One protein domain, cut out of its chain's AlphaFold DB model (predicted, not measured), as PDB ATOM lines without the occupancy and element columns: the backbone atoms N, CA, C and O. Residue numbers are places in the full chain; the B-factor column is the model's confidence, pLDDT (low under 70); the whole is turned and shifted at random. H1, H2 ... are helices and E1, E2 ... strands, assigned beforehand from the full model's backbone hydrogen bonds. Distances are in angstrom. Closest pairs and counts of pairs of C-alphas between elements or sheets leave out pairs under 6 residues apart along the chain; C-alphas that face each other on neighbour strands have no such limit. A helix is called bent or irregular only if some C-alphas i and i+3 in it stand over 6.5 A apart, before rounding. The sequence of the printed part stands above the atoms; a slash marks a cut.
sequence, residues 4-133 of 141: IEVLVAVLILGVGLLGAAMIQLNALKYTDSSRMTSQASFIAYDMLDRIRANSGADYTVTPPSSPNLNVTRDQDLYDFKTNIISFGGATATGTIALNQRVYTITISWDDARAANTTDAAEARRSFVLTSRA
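What this domain is: This is residues 4 to 133 of the 141 residues of the protein "Type IV fimbrial biogenesis protein PilV" of Pseudomonas sp. SHC52 (UniProt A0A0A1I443). A small, twisted sheet of three strands, E1, E2 and E3, has one face covered by two helices side by side, H2 and the later part of the very long H1, while its other face is bare. The first part of H1, residues 4 to 25, sticks out from this body as a long arm, and H1 makes the longest axis of the whole. The printed part has 130 residues, with three named helices and three named strands in the order H1, H2, E1, E2, H3, E3; the sheet's order is E1, E2, E3, all antiparallel. The class is mixed, helices and strands, and the architecture is two layers, helices on one face of a sheet. The whole is extended, with a radius of gyration of the C-alphas of 21.5 A and spans of 79 by 27 by 26 A, a rod.

Where its parts are: The sheet is made of E1, residues 93 to 99, 19.6 A from first to last C-alpha; E2, residues 102 to 110, 26.6 A; and E3, residues 124 to 132, 26.5 A. C-alpha 132, where E3 ends, is at (284.437, 226.361, 251.088). H1, residues 4 to 53, is 73.3 A long, from C-alpha 4 at (221.352, 195.705, 256.337) to C-alpha 53 at (283.814, 233.775, 261.122). H2, residues 72 to 88, is 24.0 A long, and H3, residues 112 to 115, is 4.9 A long. No helix is bent.

How they stand to each other: E2 is the inner strand of the sheet, and E1 and E3 are its edge strands. E1 and E2 form a hairpin, antiparallel at 162 degrees, with N 95 and O 106 within hydrogen-bond range at 2.8 A and N 104 and O 97 at 2.8 A. E2 and E3 are antiparallel at 165 degrees, with N 105 and O 129 within hydrogen-bond range at 2.8 A and N 127 and O 107 at 2.8 A. H1 is on the sheet at a height over the sheet of 9.3 A, over E2 and E3, and runs slantwise to the strands, at 36 degrees to E2 on the local plane. Its pairs of C-alphas within 10 A of the sheet are made by its residues 33 to 52. The closest C-alphas of H1 and E3 are those of Ala 40 and Phe 127, 6.4 A apart; those of H1 and E2 are Ala 44 and Ile 105, 6.3 A apart. H1 and E1 are near each other, with 7 pairs of C-alphas within 10 A. H2 is on the same face as H1, at a height over the sheet of 7.6 A, and only just over none of the strands, with 2 of its C-alphas falling on E1 and 2 on E2. The closest C-alphas of H2 and E1 are those of Lys 81 and Gly 94, 6.4 A apart. H1 and H2 form a helical hairpin: they touch, H1 with its residues 36 to 50 alone, at a shallow tilt of 9 degrees, opposite ways, and their closest C-alphas, those of Met 47 and Phe 80, are 6.7 A apart. H3 only grazes the sheet, with its residues 112 to 115. H1 touches H3 with its residues 29 to 33 alone; the closest C-alphas of the two are those of Lys 29 and Ala 114, 6.0 A apart. H2 and H3 are apart. In H1 and H2 every O i to N i+4 pair is within hydrogen-bond range, and H3 is too short for such a pair.

The domain as a whole: The two C-alphas farthest apart, those of Ile 4 and Gly 56, are 79.2 A from each other. Residues 4 to 25 stand free; without them the body has 108 residues and spans 45 by 28 by 21 A. The link from H1 to H2, residues 54 to 71, is long; the link from H3 to E3 is short, and the other links are tight. The printed part has no cut. The mean pLDDT of the printed part is 94.8, and no printed residue is under 70.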
ATOM      1  N   ILE A   4     220.155 196.228 257.005       94.69
ATOM      2  CA  ILE A   4     221.352 195.705 256.337       94.69
ATOM      3  C   ILE A   4     222.101 196.805 255.573       94.69
ATOM      4  O   ILE A   4     223.325 196.824 255.560       94.69
ATOM      5  N   GLU A   5     221.379 197.772 255.014       95.50
ATOM      6  CA  GLU A   5     221.946 198.912 254.293       95.50
ATOM      7  C   GLU A   5     222.746 199.829 255.229       95.50
ATOM      8  O   GLU A   5     223.877 200.202 254.924       95.50
ATOM      9  N   VAL A   6     222.200 200.114 256.417       95.69
ATOM     10  CA  VAL A   6     222.895 200.901 257.449       95.69
ATOM     11  C   VAL A   6     224.125 200.154 257.969       95.69
ATOM     12  O   VAL A   6     225.184 200.756 258.129       95.69
ATOM     13  N   LEU A   7     224.023 198.839 258.185       95.94
ATOM     14  CA  LEU A   7     225.151 198.017 258.633       95.94
ATOM     15  C   LEU A   7     226.292 197.996 257.611       95.94
ATOM     16  O   LEU A   7     227.456 198.136 257.987       95.94
ATOM     17  N   VAL A   8     225.965 197.876 256.323       96.19
ATOM     18  CA  VAL A   8     226.956 197.939 255.241       96.19
ATOM     19  C   VAL A   8     227.592 199.329 255.168       96.19
ATOM     20  O   VAL A   8     228.811 199.427 255.043       96.19
ATOM     21  N   ALA A   9     226.815 200.406 255.320       96.50
ATOM     22  CA  ALA A   9     227.356 201.765 255.342       96.50
ATOM     23  C   ALA A   9     228.335 201.985 256.511       96.50
ATOM     24  O   ALA A   9     229.429 202.510 256.304       96.50
ATOM     25  N   VAL A  10     227.981 201.541 257.722       96.25
ATOM     26  CA  VAL A  10     228.855 201.632 258.905       96.25
ATOM     27  C   VAL A  10     230.118 200.786 258.728       96.25
ATOM     28  O   VAL A  10     231.198 201.238 259.104       96.25
ATOM     29  N   LEU A  11     230.017 199.603 258.113       97.19
ATOM     30  CA  LEU A  11     231.176 198.762 257.803       97.19
ATOM     31  C   LEU A  11     232.151 199.469 256.851       97.19
ATOM     32  O   LEU A  11     233.344 199.549 257.144       97.19
ATOM     33  N   ILE A  12     231.650 200.006 255.735       97.69
ATOM     34  CA  ILE A  12     232.473 200.716 254.743       97.69
ATOM     35  C   ILE A  12     233.140 201.939 255.383       97.69
ATOM     36  O   ILE A  12     234.341 202.153 255.208       97.69
ATOM     37  N   LEU A  13     232.382 202.714 256.163       97.50
ATOM     38  CA  LEU A  13     232.886 203.895 256.862       97.50
ATOM     39  C   LEU A  13     233.965 203.508 257.884       97.50
ATOM     40  O   LEU A  13     235.030 204.126 257.914       97.50
ATOM     41  N   GLY A  14     233.735 202.450 258.663       97.38
ATOM     42  CA  GLY A  14     234.702 201.926 259.627       97.38
ATOM     43  C   GLY A  14     236.030 201.538 258.974       97.38
ATOM     44  O   GLY A  14     237.086 201.978 259.425       97.38
ATOM     45  N   VAL A  15     235.990 200.788 257.867       97.50
ATOM     46  CA  VAL A  15     237.199 200.418 257.107       97.50
ATOM     47  C   VAL A  15     237.901 201.657 256.541       97.50
ATOM     48  O   VAL A  15     239.125 201.769 256.636       97.50
ATOM     49  N   GLY A  16     237.142 202.620 256.010       97.94
ATOM     50  CA  GLY A  16     237.685 203.875 255.485       97.94
ATOM     51  C   GLY A  16     238.427 204.700 256.542       97.94
ATOM     52  O   GLY A  16     239.530 205.186 256.283       97.94
ATOM     53  N   LEU A  17     237.873 204.812 257.753       97.56
ATOM     54  CA  LEU A  17     238.511 205.534 258.858       97.56
ATOM     55  C   LEU A  17     239.795 204.853 259.342       97.56
ATOM     56  O   LEU A  17     240.779 205.543 259.607       97.56
ATOM     57  N   LEU A  18     239.822 203.517 259.411       97.00
ATOM     58  CA  LEU A  18     241.041 202.772 259.752       97.00
ATOM     59  C   LEU A  18     242.141 202.988 258.702       97.00
ATOM     60  O   LEU A  18     243.300 203.209 259.057       97.00
ATOM     61  N   GLY A  19     241.773 202.998 257.416       97.12
ATOM     62  CA  GLY A  19     242.679 203.348 256.320       97.12
ATOM     63  C   GLY A  19     243.258 204.760 256.463       97.12
ATOM     64  O   GLY A  19     244.475 204.946 256.420       97.12
ATOM     65  N   ALA A  20     242.400 205.754 256.700       96.94
ATOM     66  CA  ALA A  20     242.820 207.141 256.884       96.94
ATOM     67  C   ALA A  20     243.725 207.328 258.115       96.94
ATOM     68  O   ALA A  20     244.710 208.064 258.044       96.94
ATOM     69  N   ALA A  21     243.434 206.642 259.224       96.56
ATOM     70  CA  ALA A  21     244.250 206.694 260.434       96.56
ATOM     71  C   ALA A  21     245.672 206.161 260.189       96.56
ATOM     72  O   ALA A  21     246.647 206.792 260.599       96.56
ATOM     73  N   MET A  22     245.817 205.049 259.456       95.19
ATOM     74  CA  MET A  22     247.136 204.524 259.081       95.19
ATOM     75  C   MET A  22     247.943 205.521 258.239       95.19
ATOM     76  O   MET A  22     249.145 205.683 258.455       95.19
ATOM     77  N   ILE A  23     247.301 206.225 257.303       95.88
ATOM     78  CA  ILE A  23     247.968 207.259 256.499       95.88
ATOM     79  C   ILE A  23     248.414 208.427 257.388       95.88
ATOM     80  O   ILE A  23     249.550 208.881 257.266       95.88
ATOM     81  N   GLN A  24     247.567 208.877 258.318       96.00
ATOM     82  CA  GLN A  24     247.902 209.962 259.249       96.00
ATOM     83  C   GLN A  24     249.103 209.615 260.140       96.00
ATOM     84  O   GLN A  24     249.996 210.444 260.318       96.00
ATOM     85  N   LEU A  25     249.173 208.383 260.653       92.94
ATOM     86  CA  LEU A  25     250.312 207.923 261.453       92.94
ATOM     87  C   LEU A  25     251.615 207.909 260.644       92.94
ATOM     88  O   LEU A  25     252.653 208.358 261.133       92.94
ATOM     89  N   ASN A  26     251.563 207.445 259.393       92.94
ATOM     90  CA  ASN A  26     252.717 207.494 258.498       92.94
ATOM     91  C   ASN A  26     253.130 208.939 258.186       92.94
ATOM     92  O   ASN A  26     254.317 209.256 258.232       92.94
ATOM     93  N   ALA A  27     252.172 209.832 257.929       93.81
ATOM     94  CA  ALA A  27     252.452 211.244 257.686       93.81
ATOM     95  C   ALA A  27     253.158 211.901 258.884       93.81
ATOM     96  O   ALA A  27     254.152 212.605 258.698       93.81
ATOM     97  N   LEU A  28     252.708 211.621 260.112       94.12
ATOM     98  CA  LEU A  28     253.352 212.115 261.331       94.12
ATOM     99  C   LEU A  28     254.795 211.610 261.453       94.12
ATOM    100  O   LEU A  28     255.710 212.391 261.704       94.12
ATOM    101  N   LYS A  29     255.005 210.312 261.214       93.25
ATOM    102  CA  LYS A  29     256.325 209.672 261.232       93.25
ATOM    103  C   LYS A  29     257.306 210.329 260.249       93.25
ATOM    104  O   LYS A  29     258.426 210.653 260.633       93.25
ATOM    105  N   TYR A  30     256.899 210.565 259.001       91.94
ATOM    106  CA  TYR A  30     257.763 211.226 258.011       91.94
ATOM    107  C   TYR A  30     257.965 212.719 258.294       91.94
ATOM    108  O   TYR A  30     259.031 213.263 257.997       91.94
ATOM    109  N   THR A  31     256.971 213.378 258.892       95.12
ATOM    110  CA  THR A  31     257.085 214.776 259.326       95.12
ATOM    111  C   THR A  31     258.155 214.921 260.406       95.12
ATOM    112  O   THR A  31     258.992 215.818 260.319       95.12
ATOM    113  N   ASP A  32     258.179 214.017 261.387       93.25
ATOM    114  CA  ASP A  32     259.189 214.033 262.447       93.25
ATOM    115  C   ASP A  32     260.606 213.795 261.894       93.25
ATOM    116  O   ASP A  32     261.506 214.596 262.143       93.25
ATOM    117  N   SER A  33     260.780 212.798 261.018       94.50
ATOM    118  CA  SER A  33     262.056 212.545 260.318       94.50
ATOM    119  C   SER A  33     262.542 213.758 259.504       94.50
ATOM    120  O   SER A  33     263.715 214.153 259.552       94.50
ATOM    121  N   SER A  34     261.622 214.433 258.806       95.19
ATOM    122  CA  SER A  34     261.919 215.666 258.060       95.19
ATOM    123  C   SER A  34     262.334 216.811 258.991       95.19
ATOM    124  O   SER A  34     263.246 217.584 258.676       95.19
ATOM    125  N   ARG A  35     261.713 216.906 260.173       95.81
ATOM    126  CA  ARG A  35     262.071 217.878 261.214       95.81
ATOM    127  C   ARG A  35     263.466 217.613 261.779       95.81
ATOM    128  O   ARG A  35     264.196 218.571 262.021       95.81
ATOM    129  N   MET A  36     263.852 216.352 261.980       96.31
ATOM    130  CA  MET A  36     265.207 215.988 262.421       96.31
ATOM    131  C   MET A  36     266.255 216.372 261.375       96.31
ATOM    132  O   MET A  36     267.254 217.004 261.709       96.31
ATOM    133  N   THR A  37     265.983 216.091 260.098       96.75
ATOM    134  CA  THR A  37     266.866 216.494 258.988       96.75
ATOM    135  C   THR A  37     267.015 218.016 258.907       96.75
ATOM    136  O   THR A  37     268.115 218.522 258.696       96.75
ATOM    137  N   SER A  38     265.928 218.759 259.131       97.69
ATOM    138  CA  SER A  38     265.958 220.228 259.171       97.69
ATOM    139  C   SER A  38     266.766 220.760 260.361       97.69
ATOM    140  O   SER A  38     267.515 221.718 260.222       97.69
ATOM    141  N   GLN A  39     266.668 220.129 261.533       97.50
ATOM    142  CA  GLN A  39     267.500 220.494 262.687       97.50
ATOM    143  C   GLN A  39     268.985 220.229 262.421       97.50
ATOM    144  O   GLN A  39     269.814 221.097 262.684       97.50
ATOM    145  N   ALA A  40     269.318 219.073 261.840       98.25
ATOM    146  CA  ALA A  40     270.686 218.757 261.447       98.25
ATOM    147  C   ALA A  40     271.239 219.784 260.446       98.25
ATOM    148  O   ALA A  40     272.376 220.230 260.592       98.25
ATOM    149  N   SER A  41     270.434 220.215 259.468       98.06
ATOM    150  CA  SER A  41     270.872 221.229 258.508       98.06
ATOM    151  C   SER A  41     271.127 222.580 259.170       98.06
ATOM    152  O   SER A  41     272.185 223.161 258.936       98.06
ATOM    153  N   PHE A  42     270.238 223.048 260.054       98.12
ATOM    154  CA  PHE A  42     270.459 224.289 260.802       98.12
ATOM    155  C   PHE A  42     271.743 224.241 261.636       98.12
ATOM    156  O   PHE A  42     272.523 225.186 261.587       98.12
ATOM    157  N   ILE A  43     272.003 223.132 262.335       98.25
ATOM    158  CA  ILE A  43     273.226 222.959 263.134       98.25
ATOM    159  C   ILE A  43     274.476 222.945 262.241       98.25
ATOM    160  O   ILE A  43     275.487 223.554 262.578       98.25
ATOM    161  N   ALA A  44     274.422 222.267 261.092       98.06
ATOM    162  CA  ALA A  44     275.548 222.216 260.164       98.06
ATOM    163  C   ALA A  44     275.853 223.590 259.545       98.06
ATOM    164  O   ALA A  44     277.022 223.956 259.433       98.06
ATOM    165  N   TYR A  45     274.824 224.352 259.157       97.75
ATOM    166  CA  TYR A  45     274.999 225.707 258.632       97.75
ATOM    167  C   TYR A  45     275.514 226.676 259.703       97.75
ATOM    168  O   TYR A  45     276.464 227.400 259.423       97.75
ATOM    169  N   ASP A  46     274.982 226.628 260.930       97.50
ATOM    170  CA  ASP A  46     275.497 227.420 262.060       97.50
ATOM    171  C   ASP A  46     276.988 227.138 262.301       97.50
ATOM    172  O   ASP A  46     277.802 228.057 262.385       97.50
ATOM    173  N   MET A  47     277.379 225.860 262.308       97.25
ATOM    174  CA  MET A  47     278.780 225.472 262.460       97.25
ATOM    175  C   MET A  47     279.650 225.956 261.295       97.25
ATOM    176  O   MET A  47     280.756 226.449 261.511       97.25
ATOM    177  N   LEU A  48     279.168 225.845 260.054       96.62
ATOM    178  CA  LEU A  48     279.886 226.348 258.884       96.62
ATOM    179  C   LEU A  48     280.116 227.860 258.977       96.62
ATOM    180  O   LEU A  48     281.206 228.334 258.656       96.62
ATOM    181  N   ASP A  49     279.116 228.616 259.416       95.75
ATOM    182  CA  ASP A  49     279.232 230.065 259.548       95.75
ATOM    183  C   ASP A  49     280.182 230.461 260.688       95.75
ATOM    184  O   ASP A  49     280.972 231.392 260.518       95.75
ATOM    185  N   ARG A  50     280.234 229.698 261.787       95.69
ATOM    186  CA  ARG A  50     281.264 229.855 262.835       95.69
ATOM    187  C   ARG A  50     282.674 229.585 262.312       95.69
ATOM    188  O   ARG A  50     283.579 230.381 262.561       95.69
ATOM    189  N   ILE A  51     282.858 228.526 261.515       95.00
ATOM    190  CA  ILE A  51     284.141 228.231 260.849       95.00
ATOM    191  C   ILE A  51     284.560 229.396 259.948       95.00
ATOM    192  O   ILE A  51     285.724 229.783 259.939       95.00
ATOM    193  N   ARG A  52     283.620 229.978 259.194       93.12
ATOM    194  CA  ARG A  52     283.891 231.143 258.337       93.12
ATOM    195  C   ARG A  52     284.259 232.383 259.146       93.12
ATOM    196  O   ARG A  52     285.187 233.090 258.768       93.12
ATOM    197  N   ALA A  53     283.550 232.641 260.242       93.88
ATOM    198  CA  ALA A  53     283.814 233.775 261.122       93.88
ATOM    199  C   ALA A  53     285.182 233.668 261.820       93.88
ATOM    200  O   ALA A  53     285.822 234.684 262.082       93.88
ATOM    201  N   ASN A  54     285.651 232.445 262.077       93.06
ATOM    202  CA  ASN A  54     286.927 232.151 262.717       93.06
ATOM    203  C   ASN A  54     287.835 231.304 261.802       93.06
ATOM    204  O   ASN A  54     288.368 230.264 262.194       93.06
ATOM    205  N   SER A  55     288.018 231.757 260.559       88.25
ATOM    206  CA  SER A  55     288.682 230.993 259.490       88.25
ATOM    207  C   SER A  55     290.158 230.653 259.742       88.25
ATOM    208  O   SER A  55     290.742 229.880 258.987       88.25
ATOM    209  N   GLY A  56     290.786 231.255 260.758       88.38
ATOM    210  CA  GLY A  56     292.161 230.957 261.166       88.38
ATOM    211  C   GLY A  56     292.293 229.779 262.137       88.38
ATOM    212  O   GLY A  56     293.412 229.344 262.399       88.38
ATOM    213  N   ALA A  57     291.185 229.270 262.686       92.69
ATOM    214  CA  ALA A  57     291.194 228.182 263.657       92.69
ATOM    215  C   ALA A  57     290.989 226.804 263.004       92.69
ATOM    216  O   ALA A  57     290.240 226.642 262.040       92.69
ATOM    217  N   ASP A  58     291.621 225.779 263.578       93.81
ATOM    218  CA  ASP A  58     291.445 224.392 263.142       93.81
ATOM    219  C   ASP A  58     290.251 223.732 263.840       93.81
ATOM    220  O   ASP A  58     290.358 223.331 265.000       93.81
ATOM    221  N   TYR A  59     289.138 223.604 263.114       95.25
ATOM    222  CA  TYR A  59     287.893 222.964 263.552       95.25
ATOM    223  C   TYR A  59     287.824 221.447 263.294       95.25
ATOM    224  O   TYR A  59     286.791 220.837 263.561       95.25
ATOM    225  N   THR A  60     288.887 220.819 262.785       95.50
ATOM    226  CA  THR A  60     288.916 219.363 262.524       95.50
ATOM    227  C   THR A  60     289.286 218.529 263.753       95.50
ATOM    228  O   THR A  60     289.350 217.300 263.697       95.50
ATOM    229  N   VAL A  61     289.519 219.197 264.883       94.81
ATOM    230  CA  VAL A  61     289.861 218.575 266.160       94.81
ATOM    231  C   VAL A  61     288.636 217.976 266.849       94.81
ATOM    232  O   VAL A  61     287.497 218.391 266.638       94.81
ATOM    233  N   THR A  62     288.880 217.010 267.733       94.38
ATOM    234  CA  THR A  62     287.830 216.420 268.566       94.38
ATOM    235  C   THR A  62     287.153 217.495 269.426       94.38
ATOM    236  O   THR A  62     287.854 218.208 270.148       94.38
ATOM    237  N   PRO A  63     285.809 217.586 269.424       94.06
ATOM    238  CA  PRO A  63     285.100 218.522 270.284       94.06
ATOM    239  C   PRO A  63     285.407 218.304 271.774       94.06
ATOM    240  O   PRO A  63     285.388 217.155 272.238       94.06
ATOM    241  N   PRO A  64     285.644 219.379 272.546       94.62
ATOM    242  CA  PRO A  64     285.957 219.268 273.964       94.62
ATOM    243  C   PRO A  64     284.764 218.734 274.771       94.62
ATOM    244  O   PRO A  64     283.608 218.744 274.342       94.62
ATOM    245  N   SER A  65     285.042 218.227 275.973       94.12
ATOM    246  CA  SER A  65     284.021 217.702 276.892       94.12
ATOM    247  C   SER A  65     283.348 218.776 277.752       94.12
ATOM    248  O   SER A  65     282.358 218.477 278.415       94.12
ATOM    249  N   SER A  66     283.869 220.003 277.751       95.62
ATOM    250  CA  SER A  66     283.374 221.129 278.548       95.62
ATOM    251  C   SER A  66     283.452 222.434 277.745       95.62
ATOM    252  O   SER A  66     284.281 222.517 276.833       95.62
ATOM    253  N   PRO A  67     282.597 223.428 278.054       95.88
ATOM    254  CA  PRO A  67     282.615 224.724 277.382       95.88
ATOM    255  C   PRO A  67     283.885 225.508 277.732       95.88
ATOM    256  O   PRO A  67     284.424 225.379 278.834       95.88
ATOM    257  N   ASN A  68     284.344 226.359 276.815       95.00
ATOM    258  CA  ASN A  68     285.527 227.193 277.015       95.00
ATOM    259  C   ASN A  68     285.357 228.565 276.349       95.00
ATOM    260  O   ASN A  68     285.761 228.777 275.210       95.00
ATOM    261  N   LEU A  69     284.821 229.530 277.098       92.69
ATOM    262  CA  LEU A  69     284.564 230.890 276.607       92.69
ATOM    263  C   LEU A  69     285.834 231.691 276.268       92.69
ATOM    264  O   LEU A  69     285.739 232.725 275.613       92.69
ATOM    265  N   ASN A  70     287.017 231.230 276.689       95.56
ATOM    266  CA  ASN A  70     288.288 231.889 276.370       95.56
ATOM    267  C   ASN A  70     288.834 231.472 274.997       95.56
ATOM    268  O   ASN A  70     289.698 232.153 274.446       95.56
ATOM    269  N   VAL A  71     288.358 230.347 274.455       94.88
ATOM    270  CA  VAL A  71     288.779 229.814 273.158       94.88
ATOM    271  C   VAL A  71     287.528 229.597 272.316       94.88
ATOM    272  O   VAL A  71     286.873 228.565 272.418       94.88
ATOM    273  N   THR A  72     287.209 230.566 271.454       95.56
ATOM    274  CA  THR A  72     285.986 230.575 270.628       95.56
ATOM    275  C   THR A  72     285.747 229.250 269.910       95.56
ATOM    276  O   THR A  72     284.659 228.696 270.001       95.56
ATOM    277  N   ARG A  73     286.784 228.681 269.282       96.25
ATOM    278  CA  ARG A  73     286.698 227.379 268.607       96.25
ATOM    279  C   ARG A  73     286.241 226.256 269.546       96.25
ATOM    280  O   ARG A  73     285.428 225.422 269.160       96.25
ATOM    281  N   ASP A  74     286.791 226.201 270.754       96.88
ATOM    282  CA  ASP A  74     286.476 225.143 271.715       96.88
ATOM    283  C   ASP A  74     285.027 225.287 272.204       96.88
ATOM    284  O   ASP A  74     284.318 224.286 272.313       96.88
ATOM    285  N   GLN A  75     284.568 226.525 272.420       97.38
ATOM    286  CA  GLN A  75     283.164 226.819 272.705       97.38
ATOM    287  C   GLN A  75     282.246 226.390 271.551       97.38
ATOM    288  O   GLN A  75     281.285 225.663 271.780       97.38
ATOM    289  N   ASP A  76     282.572 226.768 270.314       97.44
ATOM    290  CA  ASP A  76     281.792 226.412 269.126       97.44
ATOM    291  C   ASP A  76     281.667 224.892 268.954       97.44
ATOM    292  O   ASP A  76     280.580 224.377 268.701       97.44
ATOM    293  N   LEU A  77     282.771 224.151 269.112       97.75
ATOM    294  CA  LEU A  77     282.774 222.692 268.995       97.75
ATOM    295  C   LEU A  77     281.991 222.023 270.132       97.75
ATOM    296  O   LEU A  77     281.312 221.017 269.901       97.75
ATOM    297  N   TYR A  78     282.066 222.570 271.349       97.69
ATOM    298  CA  TYR A  78     281.255 222.109 272.475       97.69
ATOM    299  C   TYR A  78     279.758 222.301 272.200       97.69
ATOM    300  O   TYR A  78     278.977 221.359 272.367       97.69
ATOM    301  N   ASP A  79     279.368 223.486 271.729       97.50
ATOM    302  CA  ASP A  79     277.981 223.817 271.402       97.50
ATOM    303  C   ASP A  79     277.469 222.955 270.244       97.50
ATOM    304  O   ASP A  79     276.393 222.367 270.339       97.50
ATOM    305  N   PHE A  80     278.271 222.779 269.189       97.88
ATOM    306  CA  PHE A  80     277.970 221.893 268.062       97.88
ATOM    307  C   PHE A  80     277.679 220.462 268.519       97.88
ATOM    308  O   PHE A  80     276.626 219.903 268.202       97.88
ATOM    309  N   LYS A  81     278.574 219.873 269.323       97.56
ATOM    310  CA  LYS A  81     278.383 218.525 269.876       97.56
ATOM    311  C   LYS A  81     277.125 218.449 270.744       97.56
ATOM    312  O   LYS A  81     276.360 217.491 270.629       97.56
ATOM    313  N   THR A  82     276.914 219.438 271.606       97.25
ATOM    314  CA  THR A  82     275.782 219.471 272.541       97.25
ATOM    315  C   THR A  82     274.454 219.588 271.801       97.25
ATOM    316  O   THR A  82     273.525 218.836 272.098       97.25
ATOM    317  N   ASN A  83     274.379 220.440 270.779       97.69
ATOM    318  CA  ASN A  83     273.198 220.595 269.934       97.69
ATOM    319  C   ASN A  83     272.869 219.298 269.186       97.69
ATOM    320  O   ASN A  83     271.706 218.897 269.151       97.69
ATOM    321  N   ILE A  84     273.880 218.594 268.659       97.81
ATOM    322  CA  ILE A  84     273.691 217.301 267.982       97.81
ATOM    323  C   ILE A  84     273.114 216.248 268.924       97.81
ATOM    324  O   ILE A  84     272.143 215.578 268.576       97.81
ATOM    325  N   ILE A  85     273.680 216.122 270.125       97.00
ATOM    326  CA  ILE A  85     273.186 215.174 271.131       97.00
ATOM    327  C   ILE A  85     271.777 215.561 271.590       97.00
ATOM    328  O   ILE A  85     270.936 214.689 271.808       97.00
ATOM    329  N   SER A  86     271.495 216.861 271.710       96.56
ATOM    330  CA  SER A  86     270.195 217.358 272.158       96.56
ATOM    331  C   SER A  86     269.059 216.990 271.200       96.56
ATOM    332  O   SER A  86     267.997 216.600 271.684       96.56
ATOM    333  N   PHE A  87     269.259 217.072 269.877       94.81
ATOM    334  CA  PHE A  87     268.204 216.704 268.920       94.81
ATOM    335  C   PHE A  87     268.231 215.222 268.517       94.81
ATOM    336  O   PHE A  87     267.174 214.627 268.309       94.81
ATOM    337  N   GLY A  88     269.424 214.637 268.366       94.00
ATOM    338  CA  GLY A  88     269.623 213.299 267.801       94.00
ATOM    339  C   GLY A  88     269.830 212.192 268.837       94.00
ATOM    340  O   GLY A  88     269.941 211.024 268.467       94.00
ATOM    341  N   GLY A  89     269.892 212.538 270.126       94.88
ATOM    342  CA  GLY A  89     270.115 211.605 271.227       94.88
ATOM    343  C   GLY A  89     271.589 211.256 271.461       94.88
ATOM    344  O   GLY A  89     272.497 211.718 270.775       94.88
ATOM    345  N   ALA A  90     271.839 210.401 272.457       93.19
ATOM    346  CA  ALA A  90     273.189 210.065 272.927       93.19
ATOM    347  C   ALA A  90     274.077 209.357 271.883       93.19
ATOM    348  O   ALA A  90     275.298 209.349 272.019       93.19
ATOM    349  N   THR A  91     273.477 208.749 270.857       93.31
ATOM    350  CA  THR A  91     274.180 208.051 269.770       93.31
ATOM    351  C   THR A  91     274.459 208.949 268.563       93.31
ATOM    352  O   THR A  91     275.119 208.506 267.613       93.31
ATOM    353  N   ALA A  92     273.961 210.192 268.580       96.56
ATOM    354  CA  ALA A  92     274.198 211.149 267.517       96.56
ATOM    355  C   ALA A  92     275.634 211.675 267.552       96.56
ATOM    356  O   ALA A  92     276.240 211.874 268.604       96.56
ATOM    357  N   THR A  93     276.189 211.886 266.366       96.06
ATOM    358  CA  THR A  93     277.595 212.239 266.176       96.06
ATOM    359  C   THR A  93     277.724 213.329 265.131       96.06
ATOM    360  O   THR A  93     277.049 213.273 264.104       96.06
ATOM    361  N   GLY A  94     278.632 214.274 265.362       96.50
ATOM    362  CA  GLY A  94     279.053 215.264 264.378       96.50
ATOM    363  C   GLY A  94     280.536 215.128 264.078       96.50
ATOM    364  O   GLY A  94     281.331 214.968 265.004       96.50
ATOM    365  N   THR A  95     280.910 215.205 262.807       96.75
ATOM    366  CA  THR A  95     282.307 215.265 262.372       96.75
ATOM    367  C   THR A  95     282.517 216.422 261.409       96.75
ATOM    368  O   THR A  95     281.618 216.804 260.658       96.75
ATOM    369  N   ILE A  96     283.717 216.994 261.454       97.19
ATOM    370  CA  ILE A  96     284.142 218.089 260.587       97.19
ATOM    371  C   ILE A  96     285.453 217.651 259.952       97.19
ATOM    372  O   ILE A  96     286.449 217.445 260.642       97.19
ATOM    373  N   ALA A  97     285.447 217.480 258.636       96.19
ATOM    374  CA  ALA A  97     286.636 217.176 257.858       96.19
ATOM    375  C   ALA A  97     287.008 218.383 256.997       96.19
ATOM    376  O   ALA A  97     286.134 219.059 256.457       96.19
ATOM    377  N   LEU A  98     288.305 218.629 256.840       94.38
ATOM    378  CA  LEU A  98     288.833 219.622 255.913       94.38
ATOM    379  C   LEU A  98     289.669 218.901 254.862       94.38
ATOM    380  O   LEU A  98     290.646 218.234 255.195       94.38
ATOM    381  N   ASN A  99     289.300 219.054 253.593       92.94
ATOM    382  CA  ASN A  99     290.127 218.612 252.478       92.94
ATOM    383  C   ASN A  99     290.477 219.814 251.604       92.94
ATOM    384  O   ASN A  99     289.601 220.422 250.982       92.94
ATOM    385  N   GLN A 100     291.763 220.167 251.574       87.25
ATOM    386  CA  GLN A 100     292.269 221.396 250.962       87.25
ATOM    387  C   GLN A 100     291.580 222.647 251.540       87.25
ATOM    388  O   GLN A 100     291.990 223.154 252.578       87.25
ATOM    389  N   ARG A 101     290.537 223.151 250.875       85.25
ATOM    390  CA  ARG A 101     289.785 224.367 251.247       85.25
ATOM    391  C   ARG A 101     288.289 224.118 251.425       85.25
ATOM    392  O   ARG A 101     287.512 225.066 251.536       85.25
ATOM    393  N   VAL A 102     287.882 222.855 251.410       92.75
ATOM    394  CA  VAL A 102     286.486 222.446 251.497       92.75
ATOM    395  C   VAL A 102     286.262 221.766 252.838       92.75
ATOM    396  O   VAL A 102     286.866 220.731 253.125       92.75
ATOM    397  N   TYR A 103     285.393 222.367 253.647       95.12
ATOM    398  CA  TYR A 103     284.887 221.768 254.870       95.12
ATOM    399  C   TYR A 103     283.715 220.854 254.537       95.12
ATOM    400  O   TYR A 103     282.803 221.250 253.810       95.12
ATOM    401  N   THR A 104     283.741 219.656 255.106       97.38
ATOM    402  CA  THR A 104     282.665 218.671 255.057       97.38
ATOM    403  C   THR A 104     282.203 218.416 256.482       97.38
ATOM    404  O   THR A 104     282.937 217.838 257.284       97.38
ATOM    405  N   ILE A 105     280.994 218.864 256.795       97.88
ATOM    406  CA  ILE A 105     280.339 218.651 258.082       97.88
ATOM    407  C   ILE A 105     279.359 217.499 257.907       97.88
ATOM    408  O   ILE A 105     278.457 217.574 257.074       97.88
ATOM    409  N   THR A 106     279.521 216.453 258.706       98.12
ATOM    410  CA  THR A 106     278.642 215.282 258.702       98.12
ATOM    411  C   THR A 106     277.984 215.150 260.063       98.12
ATOM    412  O   THR A 106     278.668 215.040 261.077       98.12
ATOM    413  N   ILE A 107     276.657 215.137 260.087       98.31
ATOM    414  CA  ILE A 107     275.859 214.903 261.292       98.31
ATOM    415  C   ILE A 107     275.077 213.618 261.089       98.31
ATOM    416  O   ILE A 107     274.373 213.485 260.092       98.31
ATOM    417  N   SER A 108     275.174 212.693 262.038       97.44
ATOM    418  CA  SER A 108     274.511 211.391 261.972       97.44
ATOM    419  C   SER A 108     273.723 211.118 263.243       97.44
ATOM    420  O   SER A 108     274.230 211.347 264.338       97.44
ATOM    421  N   TRP A 109     272.512 210.581 263.112       97.19
ATOM    422  CA  TRP A 109     271.607 210.276 264.229       97.19
ATOM    423  C   TRP A 109     270.834 208.976 263.978       97.19
ATOM    424  O   TRP A 109     270.851 208.438 262.867       97.19
ATOM    425  N   ASP A 110     270.197 208.453 265.026       95.31
ATOM    426  CA  ASP A 110     269.284 207.311 264.925       95.31
ATOM    427  C   ASP A 110     267.887 207.774 264.501       95.31
ATOM    428  O   ASP A 110     267.313 208.674 265.115       95.31
ATOM    429  N   ASP A 111     267.340 207.155 263.459       94.75
ATOM    430  CA  ASP A 111     265.970 207.372 263.003       94.75
ATOM    431  C   ASP A 111     265.263 206.030 262.738       94.75
ATOM    432  O   ASP A 111     264.625 205.805 261.700       94.75
ATOM    433  N   ALA A 112     265.384 205.101 263.695       91.62
ATOM    434  CA  ALA A 112     264.789 203.762 263.628       91.62
ATOM    435  C   ALA A 112     263.268 203.813 263.415       91.62
ATOM    436  O   ALA A 112     262.683 202.995 262.699       91.62
ATOM    437  N   ARG A 113     262.619 204.836 263.990       85.69
ATOM    438  CA  ARG A 113     261.178 205.065 263.853       85.69
ATOM    439  C   ARG A 113     260.798 205.359 262.407       85.69
ATOM    440  O   ARG A 113     259.860 204.728 261.912       85.69
ATOM    441  N   ALA A 114     261.507 206.267 261.724       89.81
ATOM    442  CA  ALA A 114     261.305 206.531 260.299       89.81
ATOM    443  C   ALA A 114     261.617 205.292 259.447       89.81
ATOM    444  O   ALA A 114     260.841 204.930 258.560       89.81
ATOM    445  N   ALA A 115     262.720 204.609 259.755       88.44
ATOM    446  CA  ALA A 115     263.198 203.452 259.004       88.44
ATOM    447  C   ALA A 115     262.348 202.178 259.194       88.44
ATOM    448  O   ALA A 115     262.388 201.298 258.343       88.44
ATOM    449  N   ASN A 116     261.516 202.103 260.242       89.88
ATOM    450  CA  ASN A 116     260.734 200.908 260.594       89.88
ATOM    451  C   ASN A 116     261.598 199.648 260.790       89.88
ATOM    452  O   ASN A 116     261.189 198.549 260.422       89.88
ATOM    453  N   THR A 117     262.797 199.826 261.338       89.62
ATOM    454  CA  THR A 117     263.791 198.767 261.538       89.62
ATOM    455  C   THR A 117     264.335 198.844 262.959       89.62
ATOM    456  O   THR A 117     264.388 199.920 263.556       89.62
ATOM    457  N   THR A 118     264.712 197.698 263.516       88.12
ATOM    458  CA  THR A 118     265.450 197.610 264.784       88.12
ATOM    459  C   THR A 118     266.952 197.467 264.560       88.12
ATOM    460  O   THR A 118     267.708 197.416 265.529       88.12
ATOM    461  N   ASP A 119     267.388 197.367 263.303       90.38
ATOM    462  CA  ASP A 119     268.801 197.355 262.952       90.38
ATOM    463  C   ASP A 119     269.362 198.782 263.037       90.38
ATOM    464  O   ASP A 119     268.963 199.685 262.300       90.38
ATOM    465  N   ALA A 120     270.302 198.992 263.960       86.19
ATOM    466  CA  ALA A 120     270.890 200.302 264.215       86.19
ATOM    467  C   ALA A 120     271.691 200.857 263.020       86.19
ATOM    468  O   ALA A 120     271.860 202.073 262.910       86.19
ATOM    469  N   ALA A 121     272.207 199.998 262.137       87.06
ATOM    470  CA  ALA A 121     272.917 200.437 260.941       87.06
ATOM    471  C   ALA A 121     271.938 200.974 259.888       87.06
ATOM    472  O   ALA A 121     272.189 202.026 259.302       87.06
ATOM    473  N   GLU A 122     270.801 200.301 259.697       89.19
ATOM    474  CA  GLU A 122     269.748 200.726 258.762       89.19
ATOM    475  C   GLU A 122     268.956 201.940 259.268       89.19
ATOM    476  O   GLU A 122     268.505 202.777 258.484       89.19
ATOM    477  N   ALA A 123     268.803 202.055 260.587       93.06
ATOM    478  CA  ALA A 123     268.164 203.186 261.246       93.06
ATOM    479  C   ALA A 123     268.980 204.484 261.148       93.06
ATOM    480  O   ALA A 123     268.445 205.571 261.376       93.06
ATOM    481  N   ARG A 124     270.278 204.397 260.831       94.88
ATOM    482  CA  ARG A 124     271.168 205.555 260.841       94.88
ATOM    483  C   ARG A 124     270.854 206.497 259.681       94.88
ATOM    484  O   ARG A 124     270.924 206.132 258.508       94.88
ATOM    485  N   ARG A 125     270.602 207.763 260.006       95.94
ATOM    486  CA  ARG A 125     270.499 208.859 259.036       95.94
ATOM    487  C   ARG A 125     271.708 209.769 259.138       95.94
ATOM    488  O   ARG A 125     272.329 209.868 260.195       95.94
ATOM    489  N   SER A 126     272.042 210.412 258.022       96.19
ATOM    490  CA  SER A 126     273.105 211.409 257.969       96.19
ATOM    491  C   SER A 126     272.697 212.615 257.134       96.19
ATOM    492  O   SER A 126     271.982 212.496 256.139       96.19
ATOM    493  N   PHE A 127     273.174 213.776 257.559       97.94
ATOM    494  CA  PHE A 127     273.154 215.018 256.811       97.94
ATOM    495  C   PHE A 127     274.600 215.447 256.570       97.94
ATOM    496  O   PHE A 127     275.400 215.479 257.508       97.94
ATOM    497  N   VAL A 128     274.932 215.763 255.318       98.12
ATOM    498  CA  VAL A 128     276.283 216.164 254.911       98.12
ATOM    499  C   VAL A 128     276.215 217.538 254.260       98.12
ATOM    500  O   VAL A 128     275.502 217.727 253.274       98.12
ATOM    501  N   LEU A 129     276.979 218.482 254.801       97.56
ATOM    502  CA  LEU A 129     277.156 219.820 254.254       97.56
ATOM    503  C   LEU A 129     278.605 220.010 253.829       97.56
ATOM    504  O   LEU A 129     279.516 219.921 254.648       97.56
ATOM    505  N   THR A 130     278.803 220.339 252.556       95.75
ATOM    506  CA  THR A 130     280.128 220.561 251.979       95.75
ATOM    507  C   THR A 130     280.225 221.989 251.465       95.75
ATOM    508  O   THR A 130     279.436 222.400 250.617       95.75
ATOM    509  N   SER A 131     281.190 222.762 251.961       93.56
ATOM    510  CA  SER A 131     281.388 224.144 251.525       93.56
ATOM    511  C   SER A 131     282.826 224.613 251.702       93.56
ATOM    512  O   SER A 131     283.520 224.248 252.646       93.56
ATOM    513  N   ARG A 132     283.252 225.535 250.834       87.25
ATOM    514  CA  ARG A 132     284.437 226.361 251.088       87.25
ATOM    515  C   ARG A 132     284.156 227.382 252.197       87.25
ATOM    516  O   ARG A 132     283.062 227.956 252.233       87.25
ATOM    517  N   ALA A 133     285.123 227.600 253.088       73.19
ATOM    518  CA  ALA A 133     285.010 228.596 254.159       73.19
ATOM    519  C   ALA A 133     285.632 229.959 253.800       73.19
ATOM    520  O   ALA A 133     285.225 230.968 254.360       73.19
TER     521      ALA A 133